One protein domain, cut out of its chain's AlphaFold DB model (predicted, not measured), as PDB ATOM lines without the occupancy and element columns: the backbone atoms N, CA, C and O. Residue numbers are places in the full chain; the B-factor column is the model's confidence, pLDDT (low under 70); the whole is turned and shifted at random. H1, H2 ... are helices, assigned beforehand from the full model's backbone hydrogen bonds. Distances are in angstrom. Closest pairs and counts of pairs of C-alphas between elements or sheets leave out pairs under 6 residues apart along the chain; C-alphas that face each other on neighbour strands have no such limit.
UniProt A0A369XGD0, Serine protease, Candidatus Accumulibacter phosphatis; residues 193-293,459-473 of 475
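Overview. This is residues 193 to 293 and 459 to 473 of the 475 residues of the protein "Serine protease" of Candidatus Accumulibacter phosphatis (UniProt A0A369XGD0). Two long helices, H4 and H5, form a hairpin in the middle; H1 packs on H5 and short H3 on H4 over one side, H6 on H4 over the other. The printed part has 116 residues with six named helices, H1 to H6 in order: all helix, compact, radius of gyration of the C-alphas 13.5 A, spans 39 by 30 by 20 A.

Along the chain. H4, residues 242 to 262, is 30.3 A long; H5, 270 to 290, 30.6 A. H1, 193 to 206, 19.8 A, begins at C-alpha 193 (-56.598, -51.070, -29.098). H2 is 210 to 213, H3 228 to 233. H6, 459 to 467, ends at C-alpha 467 (-35.496, -45.224, -49.421).

Arrangement. H4 and H5 touch at a shallow tilt of 17 degrees, opposite ways; their closest C-alphas, Gly 243 and Leu 290, are 4.5 A apart. The closest C-alphas of touching H1 and H5, Met 203 and Ala 283, are 4.8 A apart. Every O i to N i+4 pair is within hydrogen-bond range in H1, H3, H4, H5 and H6; H2 is too short for one.

Size, cuts and confidence. Residues 294 to 458 are not printed; C-alphas 293 and 459 are 18.5 A apart. H2 to H3 is a long link. No printed residue is under 70 in pLDDT.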
ATOM      1  N   ASP A 193     -57.727 -51.236 -30.028       86.00
ATOM      2  CA  ASP A 193     -56.598 -51.070 -29.098       86.00
ATOM      3  C   ASP A 193     -55.587 -52.230 -29.156       86.00
ATOM      4  O   ASP A 193     -54.379 -52.012 -29.054       86.00
ATOM      5  N   GLU A 194     -56.050 -53.465 -29.383       87.56
ATOM      6  CA  GLU A 194     -55.176 -54.630 -29.598       87.56
ATOM      7  C   GLU A 194     -54.397 -54.494 -30.917       87.56
ATOM      8  O   GLU A 194     -53.202 -54.802 -30.985       87.56
ATOM      9  N   TRP A 195     -55.068 -53.996 -31.961       89.94
ATOM     10  CA  TRP A 195     -54.494 -53.719 -33.277       89.94
ATOM     11  C   TRP A 195     -53.399 -52.649 -33.200       89.94
ATOM     12  O   TRP A 195     -52.271 -52.870 -33.655       89.94
ATOM     13  N   VAL A 196     -53.698 -51.539 -32.522       93.69
ATOM     14  CA  VAL A 196     -52.779 -50.433 -32.226       93.69
ATOM     15  C   VAL A 196     -51.580 -50.918 -31.418       93.69
ATOM     16  O   VAL A 196     -50.440 -50.633 -31.784       93.69
ATOM     17  N   ALA A 197     -51.803 -51.688 -30.350       92.31
ATOM     18  CA  ALA A 197     -50.729 -52.207 -29.507       92.31
ATOM     19  C   ALA A 197     -49.778 -53.128 -30.288       92.31
ATOM     20  O   ALA A 197     -48.555 -53.024 -30.147       92.31
ATOM     21  N   SER A 198     -50.323 -53.991 -31.150       91.94
ATOM     22  CA  SER A 198     -49.540 -54.859 -32.033       91.94
ATOM     23  C   SER A 198     -48.705 -54.053 -33.037       91.94
ATOM     24  O   SER A 198     -47.496 -54.273 -33.151       91.94
ATOM     25  N   GLY A 199     -49.309 -53.061 -33.703       93.75
ATOM     26  CA  GLY A 199     -48.612 -52.172 -34.640       93.75
ATOM     27  C   GLY A 199     -47.510 -51.346 -33.971       93.75
ATOM     28  O   GLY A 199     -46.383 -51.295 -34.473       93.75
ATOM     29  N   ARG A 200     -47.789 -50.775 -32.791       95.38
ATOM     30  CA  ARG A 200     -46.812 -50.043 -31.969       95.38
ATOM     31  C   ARG A 200     -45.624 -50.928 -31.602       95.38
ATOM     32  O   ARG A 200     -44.477 -50.521 -31.775       95.38
ATOM     33  N   LEU A 201     -45.887 -52.155 -31.145       94.69
ATOM     34  CA  LEU A 201     -44.845 -53.120 -30.799       94.69
ATOM     35  C   LEU A 201     -43.995 -53.496 -32.021       94.69
ATOM     36  O   LEU A 201     -42.768 -53.533 -31.919       94.69
ATOM     37  N   ALA A 202     -44.622 -53.758 -33.169       93.50
ATOM     38  CA  ALA A 202     -43.919 -54.099 -34.402       93.50
ATOM     39  C   ALA A 202     -43.020 -52.949 -34.889       93.50
ATOM     40  O   ALA A 202     -41.866 -53.180 -35.255       93.50
ATOM     41  N   MET A 203     -43.495 -51.701 -34.827       95.12
ATOM     42  CA  MET A 203     -42.676 -50.526 -35.151       95.12
ATOM     43  C   MET A 203     -41.534 -50.317 -34.152       95.12
ATOM     44  O   MET A 203     -40.397 -50.094 -34.566       95.12
ATOM     45  N   ALA A 204     -41.774 -50.476 -32.848       94.00
ATOM     46  CA  ALA A 204     -40.712 -50.397 -31.842       94.00
ATOM     47  C   ALA A 204     -39.632 -51.470 -32.074       94.00
ATOM     48  O   ALA A 204     -38.434 -51.205 -31.959       94.00
ATOM     49  N   GLN A 205     -40.035 -52.682 -32.472       93.62
ATOM     50  CA  GLN A 205     -39.106 -53.743 -32.865       93.62
ATOM     51  C   GLN A 205     -38.332 -53.410 -34.144       93.62
ATOM     52  O   GLN A 205     -37.163 -53.789 -34.253       93.62
ATOM     53  N   ALA A 206     -38.936 -52.701 -35.099       93.69
ATOM     54  CA  ALA A 206     -38.242 -52.241 -36.295       93.69
ATOM     55  C   ALA A 206     -37.114 -51.253 -35.941       93.69
ATOM     56  O   ALA A 206     -35.998 -51.405 -36.431       93.69
ATOM     57  N   PHE A 207     -37.338 -50.334 -35.001       91.50
ATOM     58  CA  PHE A 207     -36.311 -49.391 -34.528       91.50
ATOM     59  C   PHE A 207     -35.370 -49.956 -33.446       91.50
ATOM     60  O   PHE A 207     -34.507 -49.248 -32.903       91.50
ATOM     61  N   LYS A 208     -35.476 -51.253 -33.140       86.00
ATOM     62  CA  LYS A 208     -34.566 -51.944 -32.225       86.00
ATOM     63  C   LYS A 208     -33.289 -52.353 -32.961       86.00
ATOM     64  O   LYS A 208     -33.304 -53.232 -33.818       86.00
ATOM     65  N   GLY A 209     -32.155 -51.761 -32.588       78.81
ATOM     66  CA  GLY A 209     -30.847 -52.171 -33.099       78.81
ATOM     67  C   GLY A 209     -29.786 -51.078 -33.050       78.81
ATOM     68  O   GLY A 209     -30.103 -49.890 -33.070       78.81
ATOM     69  N   VAL A 210     -28.523 -51.516 -33.066       80.69
ATOM     70  CA  VAL A 210     -27.326 -50.659 -32.959       80.69
ATOM     71  C   VAL A 210     -27.183 -49.646 -34.091       80.69
ATOM     72  O   VAL A 210     -26.563 -48.604 -33.908       80.69
ATOM     73  N   VAL A 211     -27.772 -49.915 -35.263       86.75
ATOM     74  CA  VAL A 211     -27.740 -48.962 -36.380       86.75
ATOM     75  C   VAL A 211     -28.477 -47.672 -36.029       86.75
ATOM     76  O   VAL A 211     -27.980 -46.592 -36.324       86.75
ATOM     77  N   PHE A 212     -29.608 -47.778 -35.326       88.31
ATOM     78  CA  PHE A 212     -30.420 -46.630 -34.926       88.31
ATOM     79  C   PHE A 212     -29.844 -45.879 -33.724       88.31
ATOM     80  O   PHE A 212     -30.164 -44.711 -33.540       88.31
ATOM     81  N   ASP A 213     -28.927 -46.486 -32.964       85.44
ATOM     82  CA  ASP A 213     -28.185 -45.778 -31.913       85.44
ATOM     83  C   ASP A 213     -27.252 -44.710 -32.503       85.44
ATOM     84  O   ASP A 213     -27.022 -43.674 -31.883       85.44
ATOM     85  N   LYS A 214     -26.765 -44.908 -33.736       87.00
ATOM     86  CA  LYS A 214     -25.945 -43.905 -34.434       87.00
ATOM     87  C   LYS A 214     -26.742 -42.691 -34.908       87.00
ATOM     88  O   LYS A 214     -26.169 -41.637 -35.154       87.00
ATOM     89  N   PHE A 215     -28.056 -42.826 -35.017       86.62
ATOM     90  CA  PHE A 215     -28.951 -41.739 -35.388       86.62
ATOM     91  C   PHE A 215     -29.484 -40.985 -34.160       86.62
ATOM     92  O   PHE A 215     -30.503 -40.316 -34.266       86.62
ATOM     93  N   ALA A 216     -28.827 -41.043 -32.997       79.94
ATOM     94  CA  ALA A 216     -29.282 -40.352 -31.783       79.94
ATOM     95  C   ALA A 216     -29.502 -38.831 -31.960       79.94
ATOM     96  O   ALA A 216     -30.294 -38.241 -31.234       79.94
ATOM     97  N   GLN A 217     -28.834 -38.202 -32.936       76.56
ATOM     98  CA  GLN A 217     -29.044 -36.792 -33.298       76.56
ATOM     99  C   GLN A 217     -30.356 -36.523 -34.062       76.56
ATOM    100  O   GLN A 217     -30.782 -35.378 -34.155       76.56
ATOM    101  N   VAL A 218     -30.977 -37.571 -34.613       77.62
ATOM    102  CA  VAL A 218     -32.264 -37.539 -35.332       77.62
ATOM    103  C   VAL A 218     -33.370 -38.181 -34.488       77.62
ATOM    104  O   VAL A 218     -34.491 -37.686 -34.442       77.62
ATOM    105  N   PHE A 219     -33.061 -39.273 -33.784       79.94
ATOM    106  CA  PHE A 219     -34.007 -40.017 -32.961       79.94
ATOM    107  C   PHE A 219     -33.789 -39.737 -31.479       79.94
ATOM    108  O   PHE A 219     -32.990 -40.405 -30.815       79.94
ATOM    109  N   THR A 220     -34.592 -38.840 -30.915       82.31
ATOM    110  CA  THR A 220     -34.851 -38.910 -29.477       82.31
ATOM    111  C   THR A 220     -35.659 -40.180 -29.224       82.31
ATOM    112  O   THR A 220     -36.797 -40.298 -29.676       82.31
ATOM    113  N   ARG A 221     -35.059 -41.178 -28.567       81.25
ATOM    114  CA  ARG A 221     -35.763 -42.422 -28.227       81.25
ATOM    115  C   ARG A 221     -36.700 -42.181 -27.048       81.25
ATOM    116  O   ARG A 221     -36.270 -41.692 -26.004       81.25
ATOM    117  N   HIS A 222     -37.949 -42.592 -27.201       83.81
ATOM    118  CA  HIS A 222     -38.908 -42.641 -26.111       83.81
ATOM    119  C   HIS A 222     -38.812 -43.985 -25.355       83.81
ATOM    120  O   HIS A 222     -38.174 -44.940 -25.812       83.81
ATOM    121  N   SER A 223     -39.401 -44.065 -24.158       82.50
ATOM    122  CA  SER A 223     -39.278 -45.218 -23.246       82.50
ATOM    123  C   SER A 223     -39.906 -46.514 -23.778       82.50
ATOM    124  O   SER A 223     -39.540 -47.604 -23.343       82.50
ATOM    125  N   ASP A 224     -40.809 -46.403 -24.749       81.62
ATOM    126  CA  ASP A 224     -41.442 -47.510 -25.471       81.62
ATOM    127  C   ASP A 224     -40.581 -48.056 -26.627       81.62
ATOM    128  O   ASP A 224     -40.956 -49.037 -27.269       81.62
ATOM    129  N   GLY A 225     -39.418 -47.449 -26.882       84.94
ATOM    130  CA  GLY A 225     -38.477 -47.854 -27.923       84.94
ATOM    131  C   GLY A 225     -38.732 -47.235 -29.300       84.94
ATOM    132  O   GLY A 225     -37.940 -47.492 -30.211       84.94
ATOM    133  N   LEU A 226     -39.774 -46.413 -29.459       91.75
ATOM    134  CA  LEU A 226     -40.033 -45.659 -30.687       91.75
ATOM    135  C   LEU A 226     -39.213 -44.356 -30.737       91.75
ATOM    136  O   LEU A 226     -38.859 -43.798 -29.693       91.75
ATOM    137  N   PRO A 227     -38.930 -43.825 -31.941       92.62
ATOM    138  CA  PRO A 227     -38.619 -42.409 -32.113       92.62
ATOM    139  C   PRO A 227     -39.730 -41.539 -31.513       92.62
ATOM    140  O   PRO A 227     -40.910 -41.862 -31.651       92.62
ATOM    141  N   GLN A 228     -39.360 -40.435 -30.865       91.06
ATOM    142  CA  GLN A 228     -40.294 -39.575 -30.137       91.06
ATOM    143  C   GLN A 228     -41.478 -39.111 -30.995       91.06
ATOM    144  O   GLN A 228     -42.609 -39.232 -30.540       91.06
ATOM    145  N   SER A 229     -41.243 -38.682 -32.239       90.88
ATOM    146  CA  SER A 229     -42.316 -38.245 -33.145       90.88
ATOM    147  C   SER A 229     -43.369 -39.329 -33.392       90.88
ATOM    148  O   SER A 229     -44.559 -39.037 -33.426       90.88
ATOM    149  N   LEU A 230     -42.959 -40.598 -33.499       93.81
ATOM    150  CA  LEU A 230     -43.895 -41.719 -33.613       93.81
ATOM    151  C   LEU A 230     -44.595 -42.013 -32.289       93.81
ATOM    152  O   LEU A 230     -45.778 -42.327 -32.286       93.81
ATOM    153  N   SER A 231     -43.891 -41.915 -31.160       93.75
ATOM    154  CA  SER A 231     -44.511 -42.120 -29.846       93.75
ATOM    155  C   SER A 231     -45.589 -41.070 -29.550       93.75
ATOM    156  O   SER A 231     -46.635 -41.410 -29.002       93.75
ATOM    157  N   GLU A 232     -45.368 -39.822 -29.973       93.69
ATOM    158  CA  GLU A 232     -46.334 -38.721 -29.876       93.69
ATOM    159  C   GLU A 232     -47.578 -38.972 -30.733       93.69
ATOM    160  O   GLU A 232     -48.687 -38.740 -30.259       93.69
ATOM    161  N   VAL A 233     -47.423 -39.532 -31.940       95.00
ATOM    162  CA  VAL A 233     -48.563 -39.948 -32.778       95.00
ATOM    163  C   VAL A 233     -49.456 -40.957 -32.044       95.00
ATOM    164  O   VAL A 233     -50.675 -40.847 -32.093       95.00
ATOM    165  N   PHE A 234     -48.876 -41.890 -31.284       93.62
ATOM    166  CA  PHE A 234     -49.636 -42.868 -30.493       93.62
ATOM    167  C   PHE A 234     -50.342 -42.295 -29.252       93.62
ATOM    168  O   PHE A 234     -51.037 -43.049 -28.566       93.62
ATOM    169  N   ALA A 235     -50.171 -41.009 -28.930       90.25
ATOM    170  CA  ALA A 235     -50.937 -40.363 -27.864       90.25
ATOM    171  C   ALA A 235     -52.411 -40.149 -28.257       90.25
ATOM    172  O   ALA A 235     -53.271 -40.141 -27.377       90.25
ATOM    173  N   ASP A 236     -52.694 -40.025 -29.558       88.44
ATOM    174  CA  ASP A 236     -54.040 -40.017 -30.133       88.44
ATOM    175  C   ASP A 236     -54.236 -41.288 -30.971       88.44
ATOM    176  O   ASP A 236     -53.714 -41.422 -32.075       88.44
ATOM    177  N   ASN A 237     -54.987 -42.249 -30.433       87.50
ATOM    178  CA  ASN A 237     -55.262 -43.523 -31.092       87.50
ATOM    179  C   ASN A 237     -56.546 -43.500 -31.937       87.50
ATOM    180  O   ASN A 237     -57.155 -44.551 -32.125       87.50
ATOM    181  N   THR A 238     -56.980 -42.347 -32.449       86.31
ATOM    182  CA  THR A 238     -58.177 -42.258 -33.296       86.31
ATOM    183  C   THR A 238     -58.049 -43.144 -34.556       86.31
ATOM    184  O   THR A 238     -57.091 -42.980 -35.318       86.31
ATOM    185  N   PRO A 239     -59.004 -44.064 -34.830       83.81
ATOM    186  CA  PRO A 239     -58.892 -45.021 -35.936       83.81
ATOM    187  C   PRO A 239     -58.656 -44.412 -37.317       83.81
ATOM    188  O   PRO A 239     -57.865 -44.930 -38.099       83.81
ATOM    189  N   THR A 240     -59.318 -43.297 -37.619       85.88
ATOM    190  CA  THR A 240     -59.296 -42.687 -38.954       85.88
ATOM    191  C   THR A 240     -58.011 -41.925 -39.272       85.88
ATOM    192  O   THR A 240     -57.801 -41.591 -40.428       85.88
ATOM    193  N   THR A 241     -57.167 -41.626 -38.280       89.69
ATOM    194  CA  THR A 241     -55.997 -40.739 -38.451       89.69
ATOM    195  C   THR A 241     -54.683 -41.359 -37.985       89.69
ATOM    196  O   THR A 241     -53.627 -41.005 -38.500       89.69
ATOM    197  N   LEU A 242     -54.701 -42.313 -37.044       94.75
ATOM    198  CA  LEU A 242     -53.471 -42.861 -36.457       94.75
ATOM    199  C   LEU A 242     -52.519 -43.459 -37.505       94.75
ATOM    200  O   LEU A 242     -51.312 -43.218 -37.453       94.75
ATOM    201  N   GLY A 243     -53.048 -44.270 -38.427       95.44
ATOM    202  CA  GLY A 243     -52.249 -44.927 -39.462       95.44
ATOM    203  C   GLY A 243     -51.588 -43.924 -40.409       95.44
ATOM    204  O   GLY A 243     -50.382 -44.006 -40.628       95.44
ATOM    205  N   GLU A 244     -52.360 -42.952 -40.900       95.38
ATOM    206  CA  GLU A 244     -51.883 -41.855 -41.758       95.38
ATOM    207  C   GLU A 244     -50.775 -41.058 -41.058       95.38
ATOM    208  O   GLU A 244     -49.656 -40.980 -41.561       95.38
ATOM    209  N   ASN A 245     -51.025 -40.598 -39.830       96.69
ATOM    210  CA  ASN A 245     -50.044 -39.855 -39.037       96.69
ATOM    211  C   ASN A 245     -48.748 -40.657 -38.805       96.69
ATOM    212  O   ASN A 245     -47.653 -40.091 -38.786       96.69
ATOM    213  N   CYS A 246     -48.840 -41.984 -38.634       97.69
ATOM    214  CA  CYS A 246     -47.661 -42.847 -38.516       97.69
ATOM    215  C   CYS A 246     -46.874 -42.920 -39.832       97.69
ATOM    216  O   CYS A 246     -45.641 -42.921 -39.800       97.69
ATOM    217  N   VAL A 247     -47.560 -43.006 -40.975       98.00
ATOM    218  CA  VAL A 247     -46.925 -43.012 -42.299       98.00
ATOM    219  C   VAL A 247     -46.206 -41.686 -42.551       98.00
ATOM    220  O   VAL A 247     -45.019 -41.693 -42.886       98.00
ATOM    221  N   GLU A 248     -46.872 -40.559 -42.315       97.12
ATOM    222  CA  GLU A 248     -46.281 -39.229 -42.483       97.12
ATOM    223  C   GLU A 248     -45.065 -39.028 -41.574       97.12
ATOM    224  O   GLU A 248     -43.990 -38.628 -42.031       97.12
ATOM    225  N   ALA A 249     -45.187 -39.390 -40.292       96.69
ATOM    226  CA  ALA A 249     -44.078 -39.311 -39.348       96.69
ATOM    227  C   ALA A 249     -42.883 -40.180 -39.783       96.69
ATOM    228  O   ALA A 249     -41.733 -39.773 -39.608       96.69
ATOM    229  N   LEU A 250     -43.121 -41.354 -40.381       97.56
ATOM    230  CA  LEU A 250     -42.057 -42.205 -40.925       97.56
ATOM    231  C   LEU A 250     -41.369 -41.592 -42.145       97.56
ATOM    232  O   LEU A 250     -40.147 -41.716 -42.257       97.56
ATOM    233  N   ILE A 251     -42.115 -40.936 -43.036       97.81
ATOM    234  CA  ILE A 251     -41.547 -40.210 -44.182       97.81
ATOM    235  C   ILE A 251     -40.635 -39.089 -43.675       97.81
ATOM    236  O   ILE A 251     -39.463 -39.047 -44.049       97.81
ATOM    237  N   VAL A 252     -41.115 -38.262 -42.741       96.06
ATOM    238  CA  VAL A 252     -40.323 -37.173 -42.143       96.06
ATOM    239  C   VAL A 252     -39.062 -37.706 -41.456       96.06
ATOM    240  O   VAL A 252     -37.968 -37.171 -41.648       96.06
ATOM    241  N   LEU A 253     -39.174 -38.793 -40.685       95.31
ATOM    242  CA  LEU A 253     -38.019 -39.423 -40.041       95.31
ATOM    243  C   LEU A 253     -36.996 -39.934 -41.061       95.31
ATOM    244  O   LEU A 253     -35.787 -39.811 -40.836       95.31
ATOM    245  N   LEU A 254     -37.456 -40.505 -42.175       95.81
ATOM    246  CA  LEU A 254     -36.586 -40.978 -43.246       95.81
ATOM    247  C   LEU A 254     -35.876 -39.808 -43.949       95.81
ATOM    248  O   LEU A 254     -34.676 -39.899 -44.214       95.81
ATOM    249  N   GLU A 255     -36.568 -38.691 -44.185       95.19
ATOM    250  CA  GLU A 255     -36.000 -37.467 -44.768       95.19
ATOM    251  C   GLU A 255     -34.930 -36.839 -43.869       95.19
ATOM    252  O   GLU A 255     -33.827 -36.535 -44.331       95.19
ATOM    253  N   GLN A 256     -35.204 -36.706 -42.570       93.69
ATOM    254  CA  GLN A 256     -34.234 -36.200 -41.592       93.69
ATOM    255  C   GLN A 256     -33.008 -37.117 -41.493       93.69
ATOM    256  O   GLN A 256     -31.866 -36.656 -41.463       93.69
ATOM    257  N   SER A 257     -33.240 -38.431 -41.501       93.69
ATOM    258  CA  SER A 257     -32.171 -39.431 -41.494       93.69
ATOM    259  C   SER A 257     -31.319 -39.373 -42.760       93.69
ATOM    260  O   SER A 257     -30.107 -39.557 -42.702       93.69
ATOM    261  N   ARG A 258     -31.931 -39.087 -43.909       93.12
ATOM    262  CA  ARG A 258     -31.221 -38.883 -45.172       93.12
ATOM    263  C   ARG A 258     -30.377 -37.611 -45.140       93.12
ATOM    264  O   ARG A 258     -29.237 -37.649 -45.592       93.12
ATOM    265  N   ALA A 259     -30.901 -36.512 -44.597       92.75
ATOM    266  CA  ALA A 259     -30.177 -35.243 -44.520       92.75
ATOM    267  C   ALA A 259     -28.830 -35.397 -43.792       92.75
ATOM    268  O   ALA A 259     -27.804 -34.977 -44.324       92.75
ATOM    269  N   VAL A 260     -28.813 -36.109 -42.658       92.25
ATOM    270  CA  VAL A 260     -27.576 -36.356 -41.890       92.25
ATOM    271  C   VAL A 260     -26.609 -37.349 -42.551       92.25
ATOM    272  O   VAL A 260     -25.432 -37.404 -42.198       92.25
ATOM    273  N   LEU A 261     -27.090 -38.179 -43.485       91.19
ATOM    274  CA  LEU A 261     -26.228 -39.038 -44.307       91.19
ATOM    275  C   LEU A 261     -25.598 -38.244 -45.459       91.19
ATOM    276  O   LEU A 261     -24.444 -38.491 -45.807       91.19
ATOM    277  N   LEU A 262     -26.349 -37.306 -46.044       90.94
ATOM    278  CA  LEU A 262     -25.904 -36.451 -47.146       90.94
ATOM    279  C   LEU A 262     -24.874 -35.413 -46.710       90.94
ATOM    280  O   LEU A 262     -23.889 -35.196 -47.412       90.94
ATOM    281  N   ASP A 263     -25.095 -34.769 -45.564       91.38
ATOM    282  CA  ASP A 263     -24.183 -33.748 -45.040       91.38
ATOM    283  C   ASP A 263     -22.915 -34.338 -44.390       91.38
ATOM    284  O   ASP A 263     -21.983 -33.605 -44.056       91.38
ATOM    285  N   GLY A 264     -22.854 -35.668 -44.253       87.12
ATOM    286  CA  GLY A 264     -21.722 -36.401 -43.692       87.12
ATOM    287  C   GLY A 264     -21.667 -36.424 -42.161       87.12
ATOM    288  O   GLY A 264     -20.713 -36.978 -41.610       87.12
ATOM    289  N   SER A 265     -22.673 -35.883 -41.467       88.88
ATOM    290  CA  SER A 265     -22.777 -35.912 -40.000       88.88
ATOM    291  C   SER A 265     -22.909 -37.335 -39.458       88.88
ATOM    292  O   SER A 265     -22.547 -37.605 -38.313       88.88
ATOM    293  N   LEU A 266     -23.418 -38.262 -40.272       89.75
ATOM    294  CA  LEU A 266     -23.488 -39.684 -39.975       89.75
ATOM    295  C   LEU A 266     -22.914 -40.510 -41.130       89.75
ATOM    296  O   LEU A 266     -23.326 -40.387 -42.280       89.75
ATOM    297  N   VAL A 267     -22.018 -41.443 -40.804       89.75
ATOM    298  CA  VAL A 267     -21.475 -42.404 -41.769       89.75
ATOM    299  C   VAL A 267     -21.938 -43.812 -41.411       89.75
ATOM    300  O   VAL A 267     -21.638 -44.333 -40.335       89.75
ATOM    301  N   LEU A 268     -22.640 -44.443 -42.351       90.19
ATOM    302  CA  LEU A 268     -23.058 -45.839 -42.266       90.19
ATOM    303  C   LEU A 268     -22.337 -46.694 -43.303       90.19
ATOM    304  O   LEU A 268     -22.257 -46.322 -44.479       90.19
ATOM    305  N   GLY A 269     -21.884 -47.874 -42.879       91.00
ATOM    306  CA  GLY A 269     -21.382 -48.907 -43.784       91.00
ATOM    307  C   GLY A 269     -22.494 -49.549 -44.623       91.00
ATOM    308  O   GLY A 269     -23.677 -49.428 -44.310       91.00
ATOM    309  N   LYS A 270     -22.127 -50.301 -45.673       90.62
ATOM    310  CA  LYS A 270     -23.087 -50.960 -46.587       90.62
ATOM    311  C   LYS A 270     -24.100 -51.853 -45.856       90.62
ATOM    312  O   LYS A 270     -25.299 -51.737 -46.087       90.62
ATOM    313  N   HIS A 271     -23.630 -52.692 -44.931       90.75
ATOM    314  CA  HIS A 271     -24.501 -53.562 -44.131       90.75
ATOM    315  C   HIS A 271     -25.424 -52.782 -43.188       90.75
ATOM    316  O   HIS A 271     -26.558 -53.192 -42.964       90.75
ATOM    317  N   GLU A 272     -24.959 -51.653 -42.655       92.69
ATOM    318  CA  GLU A 272     -25.750 -50.807 -41.761       92.69
ATOM    319  C   GLU A 272     -26.853 -50.085 -42.531       92.69
ATOM    320  O   GLU A 272     -27.994 -50.076 -42.085       92.69
ATOM    321  N   ARG A 273     -26.546 -49.562 -43.725       92.19
ATOM    322  CA  ARG A 273     -27.545 -48.967 -44.625       92.19
ATOM    323  C   ARG A 273     -28.607 -49.981 -45.031       92.19
ATOM    324  O   ARG A 273     -29.792 -49.690 -44.914       92.19
ATOM    325  N   GLN A 274     -28.198 -51.193 -45.418       91.56
ATOM    326  CA  GLN A 274     -29.139 -52.266 -45.740       91.56
ATOM    327  C   GLN A 274     -30.025 -52.621 -44.538       91.56
ATOM    328  O   GLN A 274     -31.243 -52.710 -44.685       91.56
ATOM    329  N   ALA A 275     -29.434 -52.778 -43.350       92.00
ATOM    330  CA  ALA A 275     -30.188 -53.066 -42.137       92.00
ATOM    331  C   ALA A 275     -31.172 -51.935 -41.801       92.00
ATOM    332  O   ALA A 275     -32.343 -52.209 -41.558       92.00
ATOM    333  N   ALA A 276     -30.740 -50.670 -41.833       93.25
ATOM    334  CA  ALA A 276     -31.615 -49.523 -41.597       93.25
ATOM    335  C   ALA A 276     -32.768 -49.486 -42.609       93.25
ATOM    336  O   ALA A 276     -33.922 -49.342 -42.215       93.25
ATOM    337  N   ARG A 277     -32.472 -49.711 -43.895       94.50
ATOM    338  CA  ARG A 277     -33.464 -49.770 -44.970       94.50
ATOM    339  C   ARG A 277     -34.517 -50.854 -44.740       94.50
ATOM    340  O   ARG A 277     -35.709 -50.579 -44.831       94.50
ATOM    341  N   GLU A 278     -34.099 -52.076 -44.418       93.19
ATOM    342  CA  GLU A 278     -35.017 -53.183 -44.115       93.19
ATOM    343  C   GLU A 278     -35.918 -52.864 -42.915       93.19
ATOM    344  O   GLU A 278     -37.112 -53.163 -42.929       93.19
ATOM    345  N   ARG A 279     -35.371 -52.206 -41.889       94.69
ATOM    346  CA  ARG A 279     -36.125 -51.809 -40.697       94.69
ATOM    347  C   ARG A 279     -37.110 -50.674 -40.963       94.69
ATOM    348  O   ARG A 279     -38.249 -50.766 -40.522       94.69
ATOM    349  N   PHE A 280     -36.718 -49.660 -41.726       96.31
ATOM    350  CA  PHE A 280     -37.619 -48.593 -42.161       96.31
ATOM    351  C   PHE A 280     -38.781 -49.140 -43.003       96.31
ATOM    352  O   PHE A 280     -39.933 -48.809 -42.732       96.31
ATOM    353  N   LEU A 281     -38.511 -50.047 -43.952       96.56
ATOM    354  CA  LEU A 281     -39.561 -50.746 -44.708       96.56
ATOM    355  C   LEU A 281     -40.498 -51.532 -43.784       96.56
ATOM    356  O   LEU A 281     -41.714 -51.482 -43.954       96.56
ATOM    357  N   SER A 282     -39.947 -52.234 -42.791       95.75
ATOM    358  CA  SER A 282     -40.745 -52.967 -41.807       95.75
ATOM    359  C   SER A 282     -41.633 -52.043 -40.972       95.75
ATOM    360  O   SER A 282     -42.789 -52.389 -40.737       95.75
ATOM    361  N   ALA A 283     -41.129 -50.881 -40.544       97.00
ATOM    362  CA  ALA A 283     -41.919 -49.893 -39.811       97.00
ATOM    363  C   ALA A 283     -43.049 -49.320 -40.680       97.00
ATOM    364  O   ALA A 283     -44.196 -49.296 -40.244       97.00
ATOM    365  N   MET A 284     -42.747 -48.972 -41.935       97.94
ATOM    366  CA  MET A 284     -43.729 -48.496 -42.913       97.94
ATOM    367  C   MET A 284     -44.813 -49.535 -43.204       97.94
ATOM    368  O   MET A 284     -45.991 -49.204 -43.283       97.94
ATOM    369  N   GLY A 285     -44.442 -50.815 -43.305       96.44
ATOM    370  CA  GLY A 285     -45.402 -51.909 -43.432       96.44
ATOM    371  C   GLY A 285     -46.374 -51.985 -42.251       96.44
ATOM    372  O   GLY A 285     -47.566 -52.193 -42.463       96.44
ATOM    373  N   SER A 286     -45.882 -51.786 -41.027       95.88
ATOM    374  CA  SER A 286     -46.715 -51.747 -39.818       95.88
ATOM    375  C   SER A 286     -47.618 -50.511 -39.770       95.88
ATOM    376  O   SER A 286     -48.790 -50.644 -39.433       95.88
ATOM    377  N   ALA A 287     -47.115 -49.331 -40.147       97.25
ATOM    378  CA  ALA A 287     -47.916 -48.108 -40.228       97.25
ATOM    379  C   ALA A 287     -49.034 -48.228 -41.277       97.25
ATOM    380  O   ALA A 287     -50.196 -47.993 -40.970       97.25
ATOM    381  N   ALA A 288     -48.718 -48.731 -42.473       96.81
ATOM    382  CA  ALA A 288     -49.705 -48.960 -43.525       96.81
ATOM    383  C   ALA A 288     -50.786 -49.983 -43.119       96.81
ATOM    384  O   ALA A 288     -51.942 -49.869 -43.519       96.81
ATOM    385  N   ARG A 289     -50.441 -50.976 -42.287       94.62
ATOM    386  CA  ARG A 289     -51.414 -51.907 -41.685       94.62
ATOM    387  C   ARG A 289     -52.342 -51.220 -40.676       94.62
ATOM    388  O   ARG A 289     -53.480 -51.660 -40.538       94.62
ATOM    389  N   LEU A 290     -51.892 -50.170 -39.986       95.31
ATOM    390  CA  LEU A 290     -52.743 -49.367 -39.095       95.31
ATOM    391  C   LEU A 290     -53.747 -48.499 -39.867       95.31
ATOM    392  O   LEU A 290     -54.726 -48.063 -39.279       95.31
ATOM    393  N   CYS A 291     -53.575 -48.305 -41.176       95.44
ATOM    394  CA  CYS A 291     -54.584 -47.674 -42.034       95.44
ATOM    395  C   CYS A 291     -55.756 -48.612 -42.390       95.44
ATOM    396  O   CYS A 291     -56.646 -48.214 -43.139       95.44
ATOM    397  N   LEU A 292     -55.753 -49.859 -41.904       92.50
ATOM    398  CA  LEU A 292     -56.799 -50.847 -42.162       92.50
ATOM    399  C   LEU A 292     -57.684 -51.066 -40.935       92.50
ATOM    400  O   LEU A 292     -57.187 -51.131 -39.809       92.50
ATOM    401  N   ASP A 293     -58.970 -51.301 -41.177       88.19
ATOM    402  CA  ASP A 293     -59.927 -51.714 -40.157       88.19
ATOM    403  C   ASP A 293     -59.859 -53.243 -39.947       88.19
ATOM    404  O   ASP A 293     -60.259 -54.014 -40.833       88.19
ATOM    405  N   GLN A 459     -48.346 -42.116 -50.669       97.00
ATOM    406  CA  GLN A 459     -47.377 -41.947 -49.579       97.00
ATOM    407  C   GLN A 459     -46.385 -43.123 -49.504       97.00
ATOM    408  O   GLN A 459     -45.180 -42.924 -49.329       97.00
ATOM    409  N   ILE A 460     -46.850 -44.360 -49.726       97.81
ATOM    410  CA  ILE A 460     -45.963 -45.528 -49.848       97.81
ATOM    411  C   ILE A 460     -45.010 -45.366 -51.036       97.81
ATOM    412  O   ILE A 460     -43.822 -45.662 -50.905       97.81
ATOM    413  N   TYR A 461     -45.488 -44.871 -52.178       97.31
ATOM    414  CA  TYR A 461     -44.639 -44.604 -53.336       97.31
ATOM    415  C   TYR A 461     -43.548 -43.568 -53.025       97.31
ATOM    416  O   TYR A 461     -42.374 -43.800 -53.338       97.31
ATOM    417  N   GLN A 462     -43.902 -42.454 -52.374       97.31
ATOM    418  CA  GLN A 462     -42.945 -41.430 -51.938       97.31
ATOM    419  C   GLN A 462     -41.877 -42.037 -51.020       97.31
ATOM    420  O   GLN A 462     -40.679 -41.877 -51.266       97.31
ATOM    421  N   PHE A 463     -42.301 -42.794 -50.008       97.94
ATOM    422  CA  PHE A 463     -41.400 -43.467 -49.077       97.94
ATOM    423  C   PHE A 463     -40.447 -44.435 -49.791       97.94
ATOM    424  O   PHE A 463     -39.239 -44.440 -49.540       97.94
ATOM    425  N   LEU A 464     -40.973 -45.251 -50.709       97.25
ATOM    426  CA  LEU A 464     -40.178 -46.195 -51.493       97.25
ATOM    427  C   LEU A 464     -39.170 -45.483 -52.394       97.25
ATOM    428  O   LEU A 464     -38.050 -45.974 -52.547       97.25
ATOM    429  N   SER A 465     -39.549 -44.345 -52.970       95.94
ATOM    430  CA  SER A 465     -38.662 -43.535 -53.803       95.94
ATOM    431  C   SER A 465     -37.481 -43.032 -52.978       95.94
ATOM    432  O   SER A 465     -36.334 -43.301 -53.329       95.94
ATOM    433  N   LEU A 466     -37.766 -42.437 -51.817       95.62
ATOM    434  CA  LEU A 466     -36.765 -41.896 -50.899       95.62
ATOM    435  C   LEU A 466     -35.798 -42.971 -50.376       95.62
ATOM    436  O   LEU A 466     -34.583 -42.786 -50.364       95.62
ATOM    437  N   ILE A 467     -36.316 -44.135 -49.975       95.12
ATOM    438  CA  ILE A 467     -35.496 -45.224 -49.421       95.12
ATOM    439  C   ILE A 467     -34.735 -46.033 -50.482       95.12
ATOM    440  O   ILE A 467     -33.957 -46.939 -50.158       95.12
ATOM    441  N   SER A 468     -34.994 -45.759 -51.759       93.38
ATOM    442  CA  SER A 468     -34.283 -46.371 -52.883       93.38
ATOM    443  C   SER A 468     -33.125 -45.508 -53.379       93.38
ATOM    444  O   SER A 468     -32.356 -45.975 -54.219       93.38
ATOM    445  N   GLU A 469     -32.972 -44.296 -52.844       92.31
ATOM    446  CA  GLU A 469     -31.879 -43.390 -53.185       92.31
ATOM    447  C   GLU A 469     -30.494 -43.938 -52.761       92.31
ATOM    448  O   GLU A 469     -30.397 -44.786 -51.859       92.31
ATOM    449  N   PRO A 470     -29.395 -43.484 -53.404       88.88
ATOM    450  CA  PRO A 470     -28.045 -44.026 -53.201       88.88
ATOM    451  C   PRO A 470     -27.538 -43.969 -51.753       88.88
ATOM    452  O   PRO A 470     -26.717 -44.793 -51.335       88.88
ATOM    453  N   GLU A 471     -28.027 -43.021 -50.959       87.50
ATOM    454  CA  GLU A 471     -27.689 -42.857 -49.545       87.50
ATOM    455  C   GLU A 471     -28.117 -44.089 -48.742       87.50
ATOM    456  O   GLU A 471     -27.373 -44.564 -47.880       87.50
ATOM    457  N   TRP A 472     -29.269 -44.663 -49.087       86.88
ATOM    458  CA  TRP A 472     -29.841 -45.851 -48.457       86.88
ATOM    459  C   TRP A 472     -29.452 -47.147 -49.165       86.88
ATOM    460  O   TRP A 472     -29.392 -48.204 -48.530       86.88
ATOM    461  N   ASN A 473     -29.165 -47.077 -50.466       80.94
ATOM    462  CA  ASN A 473     -28.887 -48.231 -51.311       80.94
ATOM    463  C   ASN A 473     -27.631 -48.028 -52.183       80.94
ATOM    464  O   ASN A 473     -27.743 -47.882 -53.402       80.94
TER     465      ASN A 473